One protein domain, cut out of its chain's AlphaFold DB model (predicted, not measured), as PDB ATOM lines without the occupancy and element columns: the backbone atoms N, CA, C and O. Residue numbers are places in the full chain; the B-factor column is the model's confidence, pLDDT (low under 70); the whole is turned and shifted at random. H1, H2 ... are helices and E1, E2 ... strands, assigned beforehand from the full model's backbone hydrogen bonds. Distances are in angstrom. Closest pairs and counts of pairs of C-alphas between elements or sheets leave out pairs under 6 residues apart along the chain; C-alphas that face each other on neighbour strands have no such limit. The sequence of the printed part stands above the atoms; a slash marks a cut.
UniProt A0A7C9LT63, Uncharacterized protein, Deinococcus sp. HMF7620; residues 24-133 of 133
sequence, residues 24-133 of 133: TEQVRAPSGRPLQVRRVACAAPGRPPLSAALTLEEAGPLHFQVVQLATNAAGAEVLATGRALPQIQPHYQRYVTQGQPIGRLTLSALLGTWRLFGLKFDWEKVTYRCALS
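What this domain is: This is residues 24 to 133 of the 133 residues of an uncharacterized protein of Deinococcus sp. HMF7620 (UniProt A0A7C9LT63). Picture one six-stranded antiparallel sheet, strongly twisted and curled like part of a barrel, with three separate helices near its strands: H1 beside them at the sheet's level, H2 grazing the sheet, and H3, the longest helix, beside the strands and over none of them. H1 sits beside the strands where E4 ends and E3 begins, H2 only grazes the sheet near E4, and H3 sits near the start of E4 and the end of E6; no helix touches another. The printed part has 110 residues, with the named elements in the order E1 E2 E3 E4 H1 H2 H3 E5 E6 and the sheet in the order E1 E4 E3 E2 E6 E5; the class is mixed, helices and strands. The whole is compact, with a radius of gyration of the C-alphas of 14.1 A, and elongated, spanning 42 by 27 by 24 A.

Where its parts are: Find C-alpha 24 at (287.370, 225.926, 196.169), where E1, residues 24 to 26, begins. E2, residues 35 to 43, runs 26.7 A; E3, residues 50 to 58, runs 26.6 A; E4, residues 63 to 72, runs 27.1 A and bends by 53 degrees at residue 67. Then come H1, residues 73 to 82, 14.1 A; H2, residues 89 to 97, 10.0 A; and H3, residues 104 to 117, 19.9 A, starting at C-alpha 104 (286.412, 218.150, 218.547). E5, residues 119 to 123, and E6, residues 126 to 132, follow; E6 ends at C-alpha 132 (298.145, 214.995, 206.670).

How they stand to each other: Start with the hairpin of E2 and E3, where N 38 and O 54 are 2.9 A apart, within hydrogen-bond range. E2, E3 and E4 form a meander, each strand the antiparallel neighbour of the one before; in the hairpin of E3 and E4, N 53 and O 70 are 2.7 A apart. With E1 this is a Greek key, the first strand being the antiparallel neighbour of the fourth: look for N 25 and O 69 at 2.8 A. E6 is the antiparallel neighbour of E2, with N 131 and O 41 within hydrogen-bond range at 2.8 A, and in the hairpin of E5 and E6, N 128 and O 121 are 2.8 A apart. H1 is at the sheet's level, height 1.7 A; its closest C-alpha to E3 is that of Gly 75, 4.8 A from that of Leu 50. H2 only grazes the sheet with residues 95 to 97; the C-alphas of Val 66 and Val 96, the closest of E4 and H2, are 6.3 A apart. Residues 102 to 103 pair antiparallel with residues 63 to 64 of E4. H3 is on the sheet at a height of 6.7 A, over none of its strands, but only just: 2 of its C-alphas fall on E5. The closest C-alphas of H3 and E6 are those of Arg 115 and Leu 132, 7.1 A apart. Every O i to N i+4 pair is within hydrogen-bond range in H2 and H3, and 5 of 6 in H1.

The domain as a whole: Look for the two farthest C-alphas at Gly 46 and Pro 61, 43.7 A apart. The printed part has no cut and no long link. Its mean pLDDT is 89.5, and residue 118 alone is under 70.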
ATOM      1  N   THR A  24     287.809 225.566 194.819       80.19
ATOM      2  CA  THR A  24     287.370 225.926 196.169       80.19
ATOM      3  C   THR A  24     285.852 225.888 196.252       80.19
ATOM      4  O   THR A  24     285.176 226.638 195.554       80.19
ATOM      5  N   GLU A  25     285.329 225.058 197.147       81.81
ATOM      6  CA  GLU A  25     283.927 225.029 197.547       81.81
ATOM      7  C   GLU A  25     283.788 225.763 198.889       81.81
ATOM      8  O   GLU A  25     284.285 225.313 199.928       81.81
ATOM      9  N   GLN A  26     283.136 226.930 198.864       82.50
ATOM     10  CA  GLN A  26     282.763 227.634 200.088       82.50
ATOM     11  C   GLN A  26     281.516 226.965 200.665       82.50
ATOM     12  O   GLN A  26     280.439 227.036 200.080       82.50
ATOM     13  N   VAL A  27     281.665 226.339 201.829       81.75
ATOM     14  CA  VAL A  27     280.558 225.667 202.522       81.75
ATOM     15  C   VAL A  27     279.666 226.687 203.226       81.75
ATOM     16  O   VAL A  27     278.442 226.588 203.211       81.75
ATOM     17  N   ARG A  28     280.285 227.688 203.862       84.38
ATOM     18  CA  ARG A  28     279.592 228.725 204.634       84.38
ATOM     19  C   ARG A  28     280.457 229.975 204.759       84.38
ATOM     20  O   ARG A  28     281.680 229.874 204.805       84.38
ATOM     21  N   ALA A  29     279.832 231.147 204.861       82.88
ATOM     22  CA  ALA A  29     280.537 232.384 205.193       82.88
ATOM     23  C   ALA A  29     281.174 232.293 206.602       82.88
ATOM     24  O   ALA A  29     280.465 231.937 207.548       82.88
ATOM     25  N   PRO A  30     282.472 232.604 206.769       82.44
ATOM     26  CA  PRO A  30     283.109 232.615 208.083       82.44
ATOM     27  C   PRO A  30     282.405 233.594 209.028       82.44
ATOM     28  O   PRO A  30     282.029 234.693 208.623       82.44
ATOM     29  N   SER A  31     282.248 233.207 210.290       84.94
ATOM     30  CA  SER A  31     281.649 234.042 211.339       84.94
ATOM     31  C   SER A  31     282.663 234.927 212.075       84.94
ATOM     32  O   SER A  31     282.288 235.672 212.977       84.94
ATOM     33  N   GLY A  32     283.943 234.860 211.690       83.88
ATOM     34  CA  GLY A  32     285.035 235.641 212.281       83.88
ATOM     35  C   GLY A  32     285.679 234.968 213.495       83.88
ATOM     36  O   GLY A  32     286.437 235.604 214.224       83.88
ATOM     37  N   ARG A  33     285.381 233.685 213.726       90.44
ATOM     38  CA  ARG A  33     285.985 232.891 214.799       90.44
ATOM     39  C   ARG A  33     287.317 232.282 214.341       90.44
ATOM     40  O   ARG A  33     287.603 232.271 213.142       90.44
ATOM     41  N   PRO A  34     288.148 231.769 215.268       92.56
ATOM     42  CA  PRO A  34     289.419 231.157 214.904       92.56
ATOM     43  C   PRO A  34     289.256 230.056 213.853       92.56
ATOM     44  O   PRO A  34     288.387 229.184 213.965       92.56
ATOM     45  N   LEU A  35     290.123 230.107 212.841       92.19
ATOM     46  CA  LEU A  35     290.157 229.155 211.741       92.19
ATOM     47  C   LEU A  35     291.317 228.175 211.907       92.19
ATOM     48  O   LEU A  35     292.426 228.547 212.287       92.19
ATOM     49  N   GLN A  36     291.076 226.919 211.550       92.81
ATOM     50  CA  GLN A  36     292.096 225.886 211.435       92.81
ATOM     51  C   GLN A  36     292.042 225.282 210.042       92.81
ATOM     52  O   GLN A  36     290.986 224.845 209.594       92.81
ATOM     53  N   VAL A  37     293.186 225.198 209.368       92.19
ATOM     54  CA  VAL A  37     293.265 224.545 208.060       92.19
ATOM     55  C   VAL A  37     293.952 223.198 208.211       92.19
ATOM     56  O   VAL A  37     295.066 223.122 208.726       92.19
ATOM     57  N   ARG A  38     293.294 222.136 207.747       91.12
ATOM     58  CA  ARG A  38     293.834 220.772 207.698       91.12
ATOM     59  C   ARG A  38     294.057 220.387 206.249       91.12
ATOM     60  O   ARG A  38     293.114 220.437 205.464       91.12
ATOM     61  N   ARG A  39     295.288 220.026 205.887       92.06
ATOM     62  CA  ARG A  39     295.639 219.674 204.508       92.06
ATOM     63  C   ARG A  39     295.954 218.200 204.398       92.06
ATOM     64  O   ARG A  39     296.555 217.617 205.294       92.06
ATOM     65  N   VAL A  40     295.569 217.622 203.273       90.19
ATOM     66  CA  VAL A  40     295.951 216.274 202.878       90.19
ATOM     67  C   VAL A  40     296.555 216.324 201.483       90.19
ATOM     68  O   VAL A  40     296.046 217.010 200.597       90.19
ATOM     69  N   ALA A  41     297.650 215.600 201.298       92.50
ATOM     70  CA  ALA A  41     298.263 215.370 200.001       92.50
ATOM     71  C   ALA A  41     298.366 213.867 199.774       92.50
ATOM     72  O   ALA A  41     298.808 213.150 200.671       92.50
ATOM     73  N   CYS A  42     297.968 213.393 198.597       92.62
ATOM     74  CA  CYS A  42     298.027 211.987 198.226       92.62
ATOM     75  C   CYS A  42     298.809 211.795 196.928       92.62
ATOM     76  O   CYS A  42     298.681 212.582 195.993       92.62
ATOM     77  N   ALA A  43     299.585 210.718 196.852       94.75
ATOM     78  CA  ALA A  43     300.361 210.368 195.670       94.75
ATOM     79  C   ALA A  43     300.222 208.882 195.333       94.75
ATOM     80  O   ALA A  43     300.079 208.041 196.225       94.75
ATOM     81  N   ALA A  44     300.300 208.574 194.041       95.38
ATOM     82  CA  ALA A  44     300.382 207.219 193.522       95.38
ATOM     83  C   ALA A  44     301.315 207.168 192.296       95.38
ATOM     84  O   ALA A  44     301.399 208.157 191.562       95.38
ATOM     85  N   PRO A  45     302.012 206.045 192.042       93.19
ATOM     86  CA  PRO A  45     302.874 205.907 190.869       93.19
ATOM     87  C   PRO A  45     302.100 206.104 189.559       93.19
ATOM     88  O   PRO A  45     301.032 205.524 189.373       93.19
ATOM     89  N   GLY A  46     302.643 206.917 188.649       92.50
ATOM     90  CA  GLY A  46     302.049 207.152 187.326       92.50
ATOM     91  C   GLY A  46     300.737 207.948 187.329       92.50
ATOM     92  O   GLY A  46     300.073 208.013 186.298       92.50
ATOM     93  N   ARG A  47     300.349 208.551 188.461       93.31
ATOM     94  CA  ARG A  47     299.142 209.380 188.582       93.31
ATOM     95  C   ARG A  47     299.476 210.807 189.035       93.31
ATOM     96  O   ARG A  47     300.467 210.998 189.744       93.31
ATOM     97  N   PRO A  48     298.651 211.808 188.676       92.00
ATOM     98  CA  PRO A  48     298.773 213.151 189.231       92.00
ATOM     99  C   PRO A  48     298.637 213.148 190.765       92.00
ATOM    100  O   PRO A  48     297.837 212.379 191.304       92.00
ATOM    101  N   PRO A  49     299.379 214.006 191.489       93.06
ATOM    102  CA  PRO A  49     299.188 214.162 192.924       93.06
ATOM    103  C   PRO A  49     297.816 214.777 193.215       93.06
ATOM    104  O   PRO A  49     297.344 215.660 192.496       93.06
ATOM    105  N   LEU A  50     297.200 214.349 194.310       93.44
ATOM    106  CA  LEU A  50     295.941 214.896 194.806       93.44
ATOM    107  C   LEU A  50     296.229 215.772 196.018       93.44
ATOM    108  O   LEU A  50     297.048 215.410 196.865       93.44
ATOM    109  N   SER A  51     295.536 216.895 196.141       92.44
ATOM    110  CA  SER A  51     295.587 217.709 197.351       92.44
ATOM    111  C   SER A  51     294.206 218.218 197.723       92.44
ATOM    112  O   SER A  51     293.394 218.548 196.859       92.44
ATOM    113  N   ALA A  52     293.948 218.277 199.028       91.75
ATOM    114  CA  ALA A  52     292.755 218.888 199.581       91.75
ATOM    115  C   ALA A  52     293.070 219.652 200.871       91.75
ATOM    116  O   ALA A  52     294.001 219.315 201.606       91.75
ATOM    117  N   ALA A  53     292.283 220.680 201.159       93.06
ATOM    118  CA  ALA A  53     292.340 221.459 202.381       93.06
ATOM    119  C   ALA A  53     290.928 221.667 202.930       93.06
ATOM    120  O   ALA A  53     290.042 222.135 202.220       93.06
ATOM    121  N   LEU A  54     290.738 221.342 204.204       91.94
ATOM    122  CA  LEU A  54     289.533 221.657 204.961       91.94
ATOM    123  C   LEU A  54     289.828 222.846 205.870       91.94
ATOM    124  O   LEU A  54     290.676 222.744 206.760       91.94
ATOM    125  N   THR A  55     289.118 223.950 205.661       94.44
ATOM    126  CA  THR A  55     289.104 225.074 206.601       94.44
ATOM    127  C   THR A  55     287.956 224.864 207.575       94.44
ATOM    128  O   THR A  55     286.791 224.750 207.188       94.44
ATOM    129  N   LEU A  56     288.311 224.811 208.850       94.38
ATOM    130  CA  LEU A  56     287.424 224.601 209.977       94.38
ATOM    131  C   LEU A  56     287.339 225.891 210.782       94.38
ATOM    132  O   LEU A  56     288.363 226.505 211.058       94.38
ATOM    133  N   GLU A  57     286.142 226.268 211.197       95.00
ATOM    134  CA  GLU A  57     285.910 227.371 212.124       95.00
ATOM    135  C   GLU A  57     285.402 226.826 213.463       95.00
ATOM    136  O   GLU A  57     284.689 225.822 213.507       95.00
ATOM    137  N   GLU A  58     285.764 227.458 214.577       94.44
ATOM    138  CA  GLU A  58     285.259 227.068 215.896       94.44
ATOM    139  C   GLU A  58     283.745 227.305 216.038       94.44
ATOM    140  O   GLU A  58     283.255 228.433 216.024       94.44
ATOM    141  N   ALA A  59     282.982 226.239 216.280       91.81
ATOM    142  CA  ALA A  59     281.526 226.267 216.457       91.81
ATOM    143  C   ALA A  59     281.123 226.075 217.934       91.81
ATOM    144  O   ALA A  59     280.116 225.445 218.251       91.81
ATOM    145  N   GLY A  60     281.929 226.609 218.857       89.75
ATOM    146  CA  GLY A  60     281.779 226.449 220.307       89.75
ATOM    147  C   GLY A  60     282.926 225.645 220.930       89.75
ATOM    148  O   GLY A  60     283.801 225.159 220.214       89.75
ATOM    149  N   PRO A  61     282.938 225.464 222.263       88.25
ATOM    150  CA  PRO A  61     284.094 224.907 222.972       88.25
ATOM    151  C   PRO A  61     284.420 223.462 222.576       88.25
ATOM    152  O   PRO A  61     285.572 223.042 222.679       88.25
ATOM    153  N   LEU A  62     283.428 222.702 222.102       93.75
ATOM    154  CA  LEU A  62     283.553 221.280 221.776       93.75
ATOM    155  C   LEU A  62     283.324 220.958 220.296       93.75
ATOM    156  O   LEU A  62     283.342 219.780 219.940       93.75
ATOM    157  N   HIS A  63     283.163 221.959 219.428       95.62
ATOM    158  CA  HIS A  63     282.791 221.728 218.031       95.62
ATOM    159  C   HIS A  63     283.581 222.587 217.042       95.62
ATOM    160  O   HIS A  63     283.933 223.730 217.323       95.62
ATOM    161  N   PHE A  64     283.792 222.034 215.854       94.75
ATOM    162  CA  PHE A  64     284.226 222.750 214.658       94.75
ATOM    163  C   PHE A  64     283.130 222.697 213.601       94.75
ATOM    164  O   PHE A  64     282.327 221.774 213.595       94.75
ATOM    165  N   GLN A  65     283.124 223.636 212.670       94.44
ATOM    166  CA  GLN A  65     282.299 223.589 211.466       94.44
ATOM    167  C   GLN A  65     283.184 223.733 210.232       94.44
ATOM    168  O   GLN A  65     284.179 224.452 210.270       94.44
ATOM    169  N   VAL A  66     282.839 223.054 209.140       93.50
ATOM    170  CA  VAL A  66     283.541 223.235 207.863       93.50
ATOM    171  C   VAL A  66     283.055 224.536 207.234       93.50
ATOM    172  O   VAL A  66     281.854 224.729 207.069       93.50
ATOM    173  N   VAL A  67     283.978 225.427 206.878       94.38
ATOM    174  CA  VAL A  67     283.653 226.677 206.166       94.38
ATOM    175  C   VAL A  67     284.134 226.658 204.720       94.38
ATOM    176  O   VAL A  67     283.539 227.319 203.872       94.38
ATOM    177  N   GLN A  68     285.155 225.858 204.412       93.50
ATOM    178  CA  GLN A  68     285.708 225.747 203.065       93.50
ATOM    179  C   GLN A  68     286.319 224.362 202.843       93.50
ATOM    180  O   GLN A  68     286.998 223.825 203.721       93.50
ATOM    181  N   LEU A  69     286.122 223.830 201.642       92.25
ATOM    182  CA  LEU A  69     286.834 222.679 201.106       92.25
ATOM    183  C   LEU A  69     287.544 223.117 199.823       92.25
ATOM    184  O   LEU A  69     286.903 223.524 198.863       92.25
ATOM    185  N   ALA A  70     288.868 223.055 199.805       93.06
ATOM    186  CA  ALA A  70     289.667 223.338 198.619       93.06
ATOM    187  C   ALA A  70     290.347 222.062 198.124       93.06
ATOM    188  O   ALA A  70     290.777 221.242 198.928       93.06
ATOM    189  N   THR A  71     290.467 221.895 196.812       93.19
ATOM    190  CA  THR A  71     291.136 220.768 196.151       93.19
ATOM    191  C   THR A  71     291.940 221.267 194.955       93.19
ATOM    192  O   THR A  71     291.645 222.333 194.421       93.19
ATOM    193  N   ASN A  72     292.962 220.535 194.516       93.25
ATOM    194  CA  ASN A  72     293.505 220.745 193.170       93.25
ATOM    195  C   ASN A  72     292.591 220.105 192.106       93.25
ATOM    196  O   ASN A  72     291.708 219.326 192.450       93.25
ATOM    197  N   ALA A  73     292.822 220.387 190.819       91.31
ATOM    198  CA  ALA A  73     292.021 219.836 189.716       91.31
ATOM    199  C   ALA A  73     291.802 218.310 189.798       91.31
ATOM    200  O   ALA A  73     290.663 217.854 189.799       91.31
ATOM    201  N   ALA A  74     292.875 217.529 189.955       90.69
ATOM    202  CA  ALA A  74     292.774 216.071 190.068       90.69
ATOM    203  C   ALA A  74     292.008 215.632 191.333       90.69
ATOM    204  O   ALA A  74     291.227 214.685 191.303       90.69
ATOM    205  N   GLY A  75     292.191 216.339 192.453       91.00
ATOM    206  CA  GLY A  75     291.422 216.112 193.674       91.00
ATOM    207  C   GLY A  75     289.933 216.418 193.500       91.00
ATOM    208  O   GLY A  75     289.106 215.681 194.028       91.00
ATOM    209  N   ALA A  76     289.588 217.457 192.737       90.50
ATOM    210  CA  ALA A  76     288.207 217.823 192.436       90.50
ATOM    211  C   ALA A  76     287.499 216.739 191.609       90.50
ATOM    212  O   ALA A  76     286.354 216.399 191.906       90.50
ATOM    213  N   GLU A  77     288.188 216.149 190.627       89.69
ATOM    214  CA  GLU A  77     287.672 215.023 189.836       89.69
ATOM    215  C   GLU A  77     287.385 213.802 190.717       89.69
ATOM    216  O   GLU A  77     286.274 213.271 190.706       89.69
ATOM    217  N   VAL A  78     288.350 213.407 191.555       89.81
ATOM    218  CA  VAL A  78     288.169 212.295 192.501       89.81
ATOM    219  C   VAL A  78     287.031 212.592 193.478       89.81
ATOM    220  O   VAL A  78     286.215 211.716 193.762       89.81
ATOM    221  N   LEU A  79     286.934 213.824 193.984       89.19
ATOM    222  CA  LEU A  79     285.889 214.222 194.922       89.19
ATOM    223  C   LEU A  79     284.497 214.201 194.282       89.19
ATOM    224  O   LEU A  79     283.543 213.774 194.938       89.19
ATOM    225  N   ALA A  80     284.372 214.624 193.020       89.69
ATOM    226  CA  ALA A  80     283.100 214.682 192.303       89.69
ATOM    227  C   ALA A  80     282.397 213.320 192.272       89.69
ATOM    228  O   ALA A  80     281.178 213.255 192.458       89.69
ATOM    229  N   THR A  81     283.167 212.242 192.113       87.75
ATOM    230  CA  THR A  81     282.663 210.866 192.146       87.75
ATOM    231  C   THR A  81     282.698 210.273 193.558       87.75
ATOM    232  O   THR A  81     281.727 209.660 193.999       87.75
ATOM    233  N   GLY A  82     283.781 210.489 194.306       86.25
ATOM    234  CA  GLY A  82     283.992 209.923 195.638       86.25
ATOM    235  C   GLY A  82     282.928 210.340 196.653       86.25
ATOM    236  O   GLY A  82     282.497 209.524 197.467       86.25
ATOM    237  N   ARG A  83     282.420 211.575 196.570       88.12
ATOM    238  CA  ARG A  83     281.356 212.068 197.465       88.12
ATOM    239  C   ARG A  83     280.025 211.323 197.327       88.12
ATOM    240  O   ARG A  83     279.195 211.415 198.224       88.12
ATOM    241  N   ALA A  84     279.812 210.609 196.221       88.75
ATOM    242  CA  ALA A  84     278.607 209.815 195.987       88.75
ATOM    243  C   ALA A  84     278.724 208.372 196.511       88.75
ATOM    244  O   ALA A  84     277.737 207.639 196.490       88.75
ATOM    245  N   LEU A  85     279.902 207.950 196.988       87.25
ATOM    246  CA  LEU A  85     280.086 206.609 197.540       87.25
ATOM    247  C   LEU A  85     279.232 206.430 198.812       87.25
ATOM    248  O   LEU A  85     279.266 207.320 199.666       87.25
ATOM    249  N   PRO A  86     278.522 205.298 199.002       89.00
ATOM    250  CA  PRO A  86     277.584 205.109 200.119       89.00
ATOM    251  C   PRO A  86     278.189 205.345 201.508       89.00
ATOM    252  O   PRO A  86     277.533 205.866 202.405       89.00
ATOM    253  N   GLN A  87     279.463 205.000 201.679       84.94
ATOM    254  CA  GLN A  87     280.208 205.180 202.922       84.94
ATOM    255  C   GLN A  87     280.691 206.621 203.155       84.94
ATOM    256  O   GLN A  87     281.054 206.964 204.275       84.94
ATOM    257  N   ILE A  88     280.714 207.471 202.123       86.94
ATOM    258  CA  ILE A  88     281.185 208.868 202.196       86.94
ATOM    259  C   ILE A  88     280.009 209.844 202.177       86.94
ATOM    260  O   ILE A  88     280.012 210.827 202.920       86.94
ATOM    261  N   GLN A  89     278.996 209.566 201.357       91.75
ATOM    262  CA  GLN A  89     277.881 210.463 201.072       91.75
ATOM    263  C   GLN A  89     277.191 211.007 202.337       91.75
ATOM    264  O   GLN A  89     277.022 212.226 202.406       91.75
ATOM    265  N   PRO A  90     276.857 210.205 203.372       92.06
ATOM    266  CA  PRO A  90     276.210 210.736 204.575       92.06
ATOM    267  C   PRO A  90     277.084 211.747 205.325       92.06
ATOM    268  O   PRO A  90     276.586 212.745 205.846       92.06
ATOM    269  N   HIS A  91     278.401 211.521 205.362       89.44
ATOM    270  CA  HIS A  91     279.351 212.421 206.015       89.44
ATOM    271  C   HIS A  91     279.566 213.695 205.201       89.44
ATOM    272  O   HIS A  91     279.562 214.789 205.768       89.44
ATOM    273  N   TYR A  92     279.702 213.565 203.879       90.19
ATOM    274  CA  TYR A  92     279.820 214.712 202.983       90.19
ATOM    275  C   TYR A  92     278.578 215.602 203.076       90.19
ATOM    276  O   TYR A  92     278.691 216.800 203.324       90.19
ATOM    277  N   GLN A  93     277.384 215.011 202.979       93.12
ATOM    278  CA  GLN A  93     276.132 215.750 203.101       93.12
ATOM    279  C   GLN A  93     276.017 216.449 204.453       93.12
ATOM    280  O   GLN A  93     275.721 217.637 204.494       93.12
ATOM    281  N   ARG A  94     276.280 215.748 205.560       92.75
ATOM    282  CA  ARG A  94     276.141 216.322 206.902       92.75
ATOM    283  C   ARG A  94     277.104 217.489 207.140       92.75
ATOM    284  O   ARG A  94     276.683 218.536 207.621       92.75
ATOM    285  N   TYR A  95     278.386 217.314 206.837       91.50
ATOM    286  CA  TYR A  95     279.416 218.260 207.279       91.50
ATOM    287  C   TYR A  95     279.804 219.292 206.223       91.50
ATOM    288  O   TYR A  95     280.116 220.422 206.582       91.50
ATOM    289  N   VAL A  96     279.774 218.922 204.941       90.44
ATOM    290  CA  VAL A  96     280.147 219.812 203.833       90.44
ATOM    291  C   VAL A  96     278.907 220.469 203.243       90.44
ATOM    292  O   VAL A  96     278.863 221.681 203.136       90.44
ATOM    293  N   THR A  97     277.855 219.715 202.918       90.19
ATOM    294  CA  THR A  97     276.667 220.314 202.277       90.19
ATOM    295  C   THR A  97     275.746 221.023 203.274       90.19
ATOM    296  O   THR A  97     275.300 222.137 203.025       90.19
ATOM    297  N   GLN A  98     275.445 220.397 204.413       90.94
ATOM    298  CA  GLN A  98     274.539 220.940 205.436       90.94
ATOM    299  C   GLN A  98     275.269 221.810 206.471       90.94
ATOM    300  O   GLN A  98     274.620 222.497 207.261       90.94
ATOM    301  N   GLY A  99     276.607 221.776 206.495       88.12
ATOM    302  CA  GLY A  99     277.428 222.567 207.412       88.12
ATOM    303  C   GLY A  99     277.211 222.239 208.892       88.12
ATOM    304  O   GLY A  99     277.347 223.126 209.734       88.12
ATOM    305  N   GLN A 100     276.827 221.002 209.225       91.69
ATOM    306  CA  GLN A 100     276.641 220.598 210.618       91.69
ATOM    307  C   GLN A 100     277.979 220.596 211.376       91.69
ATOM    308  O   GLN A 100     279.015 220.264 210.792       91.69
ATOM    309  N   PRO A 101     277.986 220.910 212.683       92.94
ATOM    310  CA  PRO A 101     279.209 220.872 213.470       92.94
ATOM    311  C   PRO A 101     279.771 219.449 213.640       92.94
ATOM    312  O   PRO A 101     279.039 218.469 213.794       92.94
ATOM    313  N   ILE A 102     281.097 219.346 213.672       93.81
ATOM    314  CA  ILE A 102     281.880 218.149 213.976       93.81
ATOM    315  C   ILE A 102     282.415 218.278 215.405       93.81
ATOM    316  O   ILE A 102     283.035 219.283 215.757       93.81
ATOM    317  N   GLY A 103     282.225 217.251 216.232       94.94
ATOM    318  CA  GLY A 103     282.791 217.213 217.581       94.94
ATOM    319  C   GLY A 103     284.323 217.233 217.560       94.94
ATOM    320  O   GLY A 103     284.952 216.504 216.791       94.94
ATOM    321  N   ARG A 104     284.945 218.030 218.437       93.06
ATOM    322  CA  ARG A 104     286.412 218.150 218.547       93.06
ATOM    323  C   ARG A 104     287.086 216.814 218.828       93.06
ATOM    324  O   ARG A 104     288.114 216.518 218.220       93.06
ATOM    325  N   LEU A 105     286.505 216.014 219.723       91.12
ATOM    326  CA  LEU A 105     287.013 214.682 220.061       91.12
ATOM    327  C   LEU A 105     286.915 213.738 218.862       91.12
ATOM    328  O   LEU A 105     287.900 213.097 218.515       91.12
ATOM    329  N   THR A 106     285.767 213.718 218.181       89.06
ATOM    330  CA  THR A 106     285.554 212.911 216.975       89.06
ATOM    331  C   THR A 106     286.541 213.283 215.876       89.06
ATOM    332  O   THR A 106     287.204 212.407 215.329       89.06
ATOM    333  N   LEU A 107     286.699 214.578 215.585       90.00
ATOM    334  CA  LEU A 107     287.659 215.043 214.589       90.00
ATOM    335  C   LEU A 107     289.090 214.658 214.975       90.00
ATOM    336  O   LEU A 107     289.834 214.147 214.145       90.00
ATOM    337  N   SER A 108     289.473 214.869 216.233       89.31
ATOM    338  CA  SER A 108     290.817 214.537 216.715       89.31
ATOM    339  C   SER A 108     291.091 213.037 216.643       89.31
ATOM    340  O   SER A 108     292.176 212.649 216.225       89.31
ATOM    341  N   ALA A 109     290.110 212.198 216.980       87.56
ATOM    342  CA  ALA A 109     290.215 210.748 216.858       87.56
ATOM    343  C   ALA A 109     290.376 210.321 215.393       87.56
ATOM    344  O   ALA A 109     291.274 209.544 215.084       87.56
ATOM    345  N   LEU A 110     289.576 210.875 214.474       85.25
ATOM    346  CA  LEU A 110     289.689 210.591 213.038       85.25
ATOM    347  C   LEU A 110     291.069 210.980 212.492       85.25
ATOM    348  O   LEU A 110     291.723 210.175 211.829       85.25
ATOM    349  N   LEU A 111     291.542 212.186 212.817       86.88
ATOM    350  CA  LEU A 111     292.860 212.663 212.394       86.88
ATOM    351  C   LEU A 111     294.004 211.879 213.058       86.88
ATOM    352  O   LEU A 111     295.033 211.639 212.426       86.88
ATOM    353  N   GLY A 112     293.834 211.462 214.314       84.69
ATOM    354  CA  GLY A 112     294.787 210.630 215.046       84.69
ATOM    355  C   GLY A 112     294.938 209.248 214.416       84.69
ATOM    356  O   GLY A 112     296.051 208.840 214.091       84.69
ATOM    357  N   THR A 113     293.821 208.573 214.139       80.31
ATOM    358  CA  THR A 113     293.788 207.299 213.405       80.31
ATOM    359  C   THR A 113     294.455 207.445 212.036       80.31
ATOM    360  O   THR A 113     295.286 206.622 211.660       80.31
ATOM    361  N   TRP A 114     294.186 208.538 211.316       84.12
ATOM    362  CA  TRP A 114     294.870 208.837 210.053       84.12
ATOM    363  C   TRP A 114     296.385 208.924 210.180       84.12
ATOM    364  O   TRP A 114     297.095 208.370 209.343       84.12
ATOM    365  N   ARG A 115     296.888 209.613 211.204       80.81
ATOM    366  CA  ARG A 115     298.332 209.758 211.422       80.81
ATOM    367  C   ARG A 115     299.001 208.435 211.781       80.81
ATOM    368  O   ARG A 115     300.114 208.197 211.330       80.81
ATOM    369  N   LEU A 116     298.335 207.592 212.570       75.81
ATOM    370  CA  LEU A 116     298.897 206.322 213.036       75.81
ATOM    371  C   LEU A 116     298.933 205.255 211.942       75.81
ATOM    372  O   LEU A 116     299.924 204.543 211.814       75.81
ATOM    373  N   PHE A 117     297.867 205.147 211.151       71.50
ATOM    374  CA  PHE A 117     297.747 204.073 210.163       71.50
ATOM    375  C   PHE A 117     298.138 204.505 208.746       71.50
ATOM    376  O   PHE A 117     298.404 203.648 207.900       71.50
ATOM    377  N   GLY A 118     298.225 205.818 208.499       69.00
ATOM    378  CA  GLY A 118     298.382 206.401 207.172       69.00
ATOM    379  C   GLY A 118     297.137 206.148 206.322       69.00
ATOM    380  O   GLY A 118     296.670 205.015 206.206       69.00
ATOM    381  N   LEU A 119     296.575 207.179 205.687       83.19
ATOM    382  CA  LEU A 119     295.464 206.915 204.777       83.19
ATOM    383  C   LEU A 119     296.003 206.373 203.451       83.19
ATOM    384  O   LEU A 119     296.827 207.003 202.784       83.19
ATOM    385  N   LYS A 120     295.488 205.210 203.062       89.00
ATOM    386  CA  LYS A 120     295.559 204.706 201.696       89.00
ATOM    387  C   LYS A 120     294.144 204.529 201.185       89.00
ATOM    388  O   LYS A 120     293.269 204.129 201.950       89.00
ATOM    389  N   PHE A 121     293.926 204.812 199.914       86.19
ATOM    390  CA  PHE A 121     292.670 204.474 199.263       86.19
ATOM    391  C   PHE A 121     292.931 204.053 197.827       86.19
ATOM    392  O   PHE A 121     293.876 204.530 197.194       86.19
ATOM    393  N   ASP A 122     292.091 203.154 197.332       88.31
ATOM    394  CA  ASP A 122     292.163 202.680 195.961       88.31
ATOM    395  C   ASP A 122     291.218 203.495 195.081       88.31
ATOM    396  O   ASP A 122     290.045 203.687 195.401       88.31
ATOM    397  N   TRP A 123     291.740 203.970 193.955       86.69
ATOM    398  CA  TRP A 123     290.985 204.693 192.944       86.69
ATOM    399  C   TRP A 123     291.436 204.259 191.558       86.69
ATOM    400  O   TRP A 123     292.634 204.235 191.277       86.69
ATOM    401  N   GLU A 124     290.484 203.881 190.699       88.25
ATOM    402  CA  GLU A 124     290.769 203.380 189.346       88.25
ATOM    403  C   GLU A 124     291.899 202.327 189.321       88.25
ATOM    404  O   GLU A 124     292.830 202.402 188.519       88.25
ATOM    405  N   LYS A 125     291.821 201.348 190.237       88.75
ATOM    406  CA  LYS A 125     292.788 200.243 190.402       88.75
ATOM    407  C   LYS A 125     294.210 200.671 190.802       88.75
ATOM    408  O   LYS A 125     295.140 199.882 190.663       88.75
ATOM    409  N   VAL A 126     294.387 201.890 191.311       92.00
ATOM    410  CA  VAL A 126     295.665 202.384 191.834       92.00
ATOM    411  C   VAL A 126     295.512 202.793 193.297       92.00
ATOM    412  O   VAL A 126     294.560 203.483 193.655       92.00
ATOM    413  N   THR A 127     296.473 202.407 194.137       94.12
ATOM    414  CA  THR A 127     296.506 202.789 195.554       94.12
ATOM    415  C   THR A 127     297.209 204.129 195.750       94.12
ATOM    416  O   THR A 127     298.421 204.247 195.549       94.12
ATOM    417  N   TYR A 128     296.467 205.124 196.224       93.25
ATOM    418  CA  TYR A 128     297.012 206.391 196.695       93.25
ATOM    419  C   TYR A 128     297.487 206.274 198.137       93.25
ATOM    420  O   TYR A 128     296.873 205.596 198.960       93.25
ATOM    421  N   ARG A 129     298.577 206.971 198.456       93.38
ATOM    422  CA  ARG A 129     299.091 207.128 199.820       93.38
ATOM    423  C   ARG A 129     299.028 208.589 200.206       93.38
ATOM    424  O   ARG A 129     299.540 209.424 199.464       93.38
ATOM    425  N   CYS A 130     298.426 208.877 201.351       91.56
ATOM    426  CA  CYS A 130     298.159 210.234 201.792       91.56
ATOM    427  C   CYS A 130     298.940 210.609 203.052       91.56
ATOM    428  O   CYS A 130     299.150 209.784 203.941       91.56
ATOM    429  N   ALA A 131     299.298 211.886 203.147       89.38
ATOM    430  CA  ALA A 131     299.886 212.514 204.320       89.38
ATOM    431  C   ALA A 131     299.037 213.716 204.750       89.38
ATOM    432  O   ALA A 131     298.597 214.505 203.910       89.38
ATOM    433  N   LEU A 132     298.815 213.847 206.060       87.00
ATOM    434  CA  LEU A 132     298.145 214.995 206.670       87.00
ATOM    435  C   LEU A 132     299.194 216.010 207.153       87.00
ATOM    436  O   LEU A 132     300.134 215.618 207.844       87.00
ATOM    437  N   SER A 133     298.983 217.296 206.867       77.69
ATOM    438  CA  SER A 133     299.784 218.425 207.372       77.69
ATOM    439  C   SER A 133     298.909 219.475 208.049       77.69
ATOM    440  O   SER A 133     297.883 219.863 207.434       77.69
TER     441      SER A 133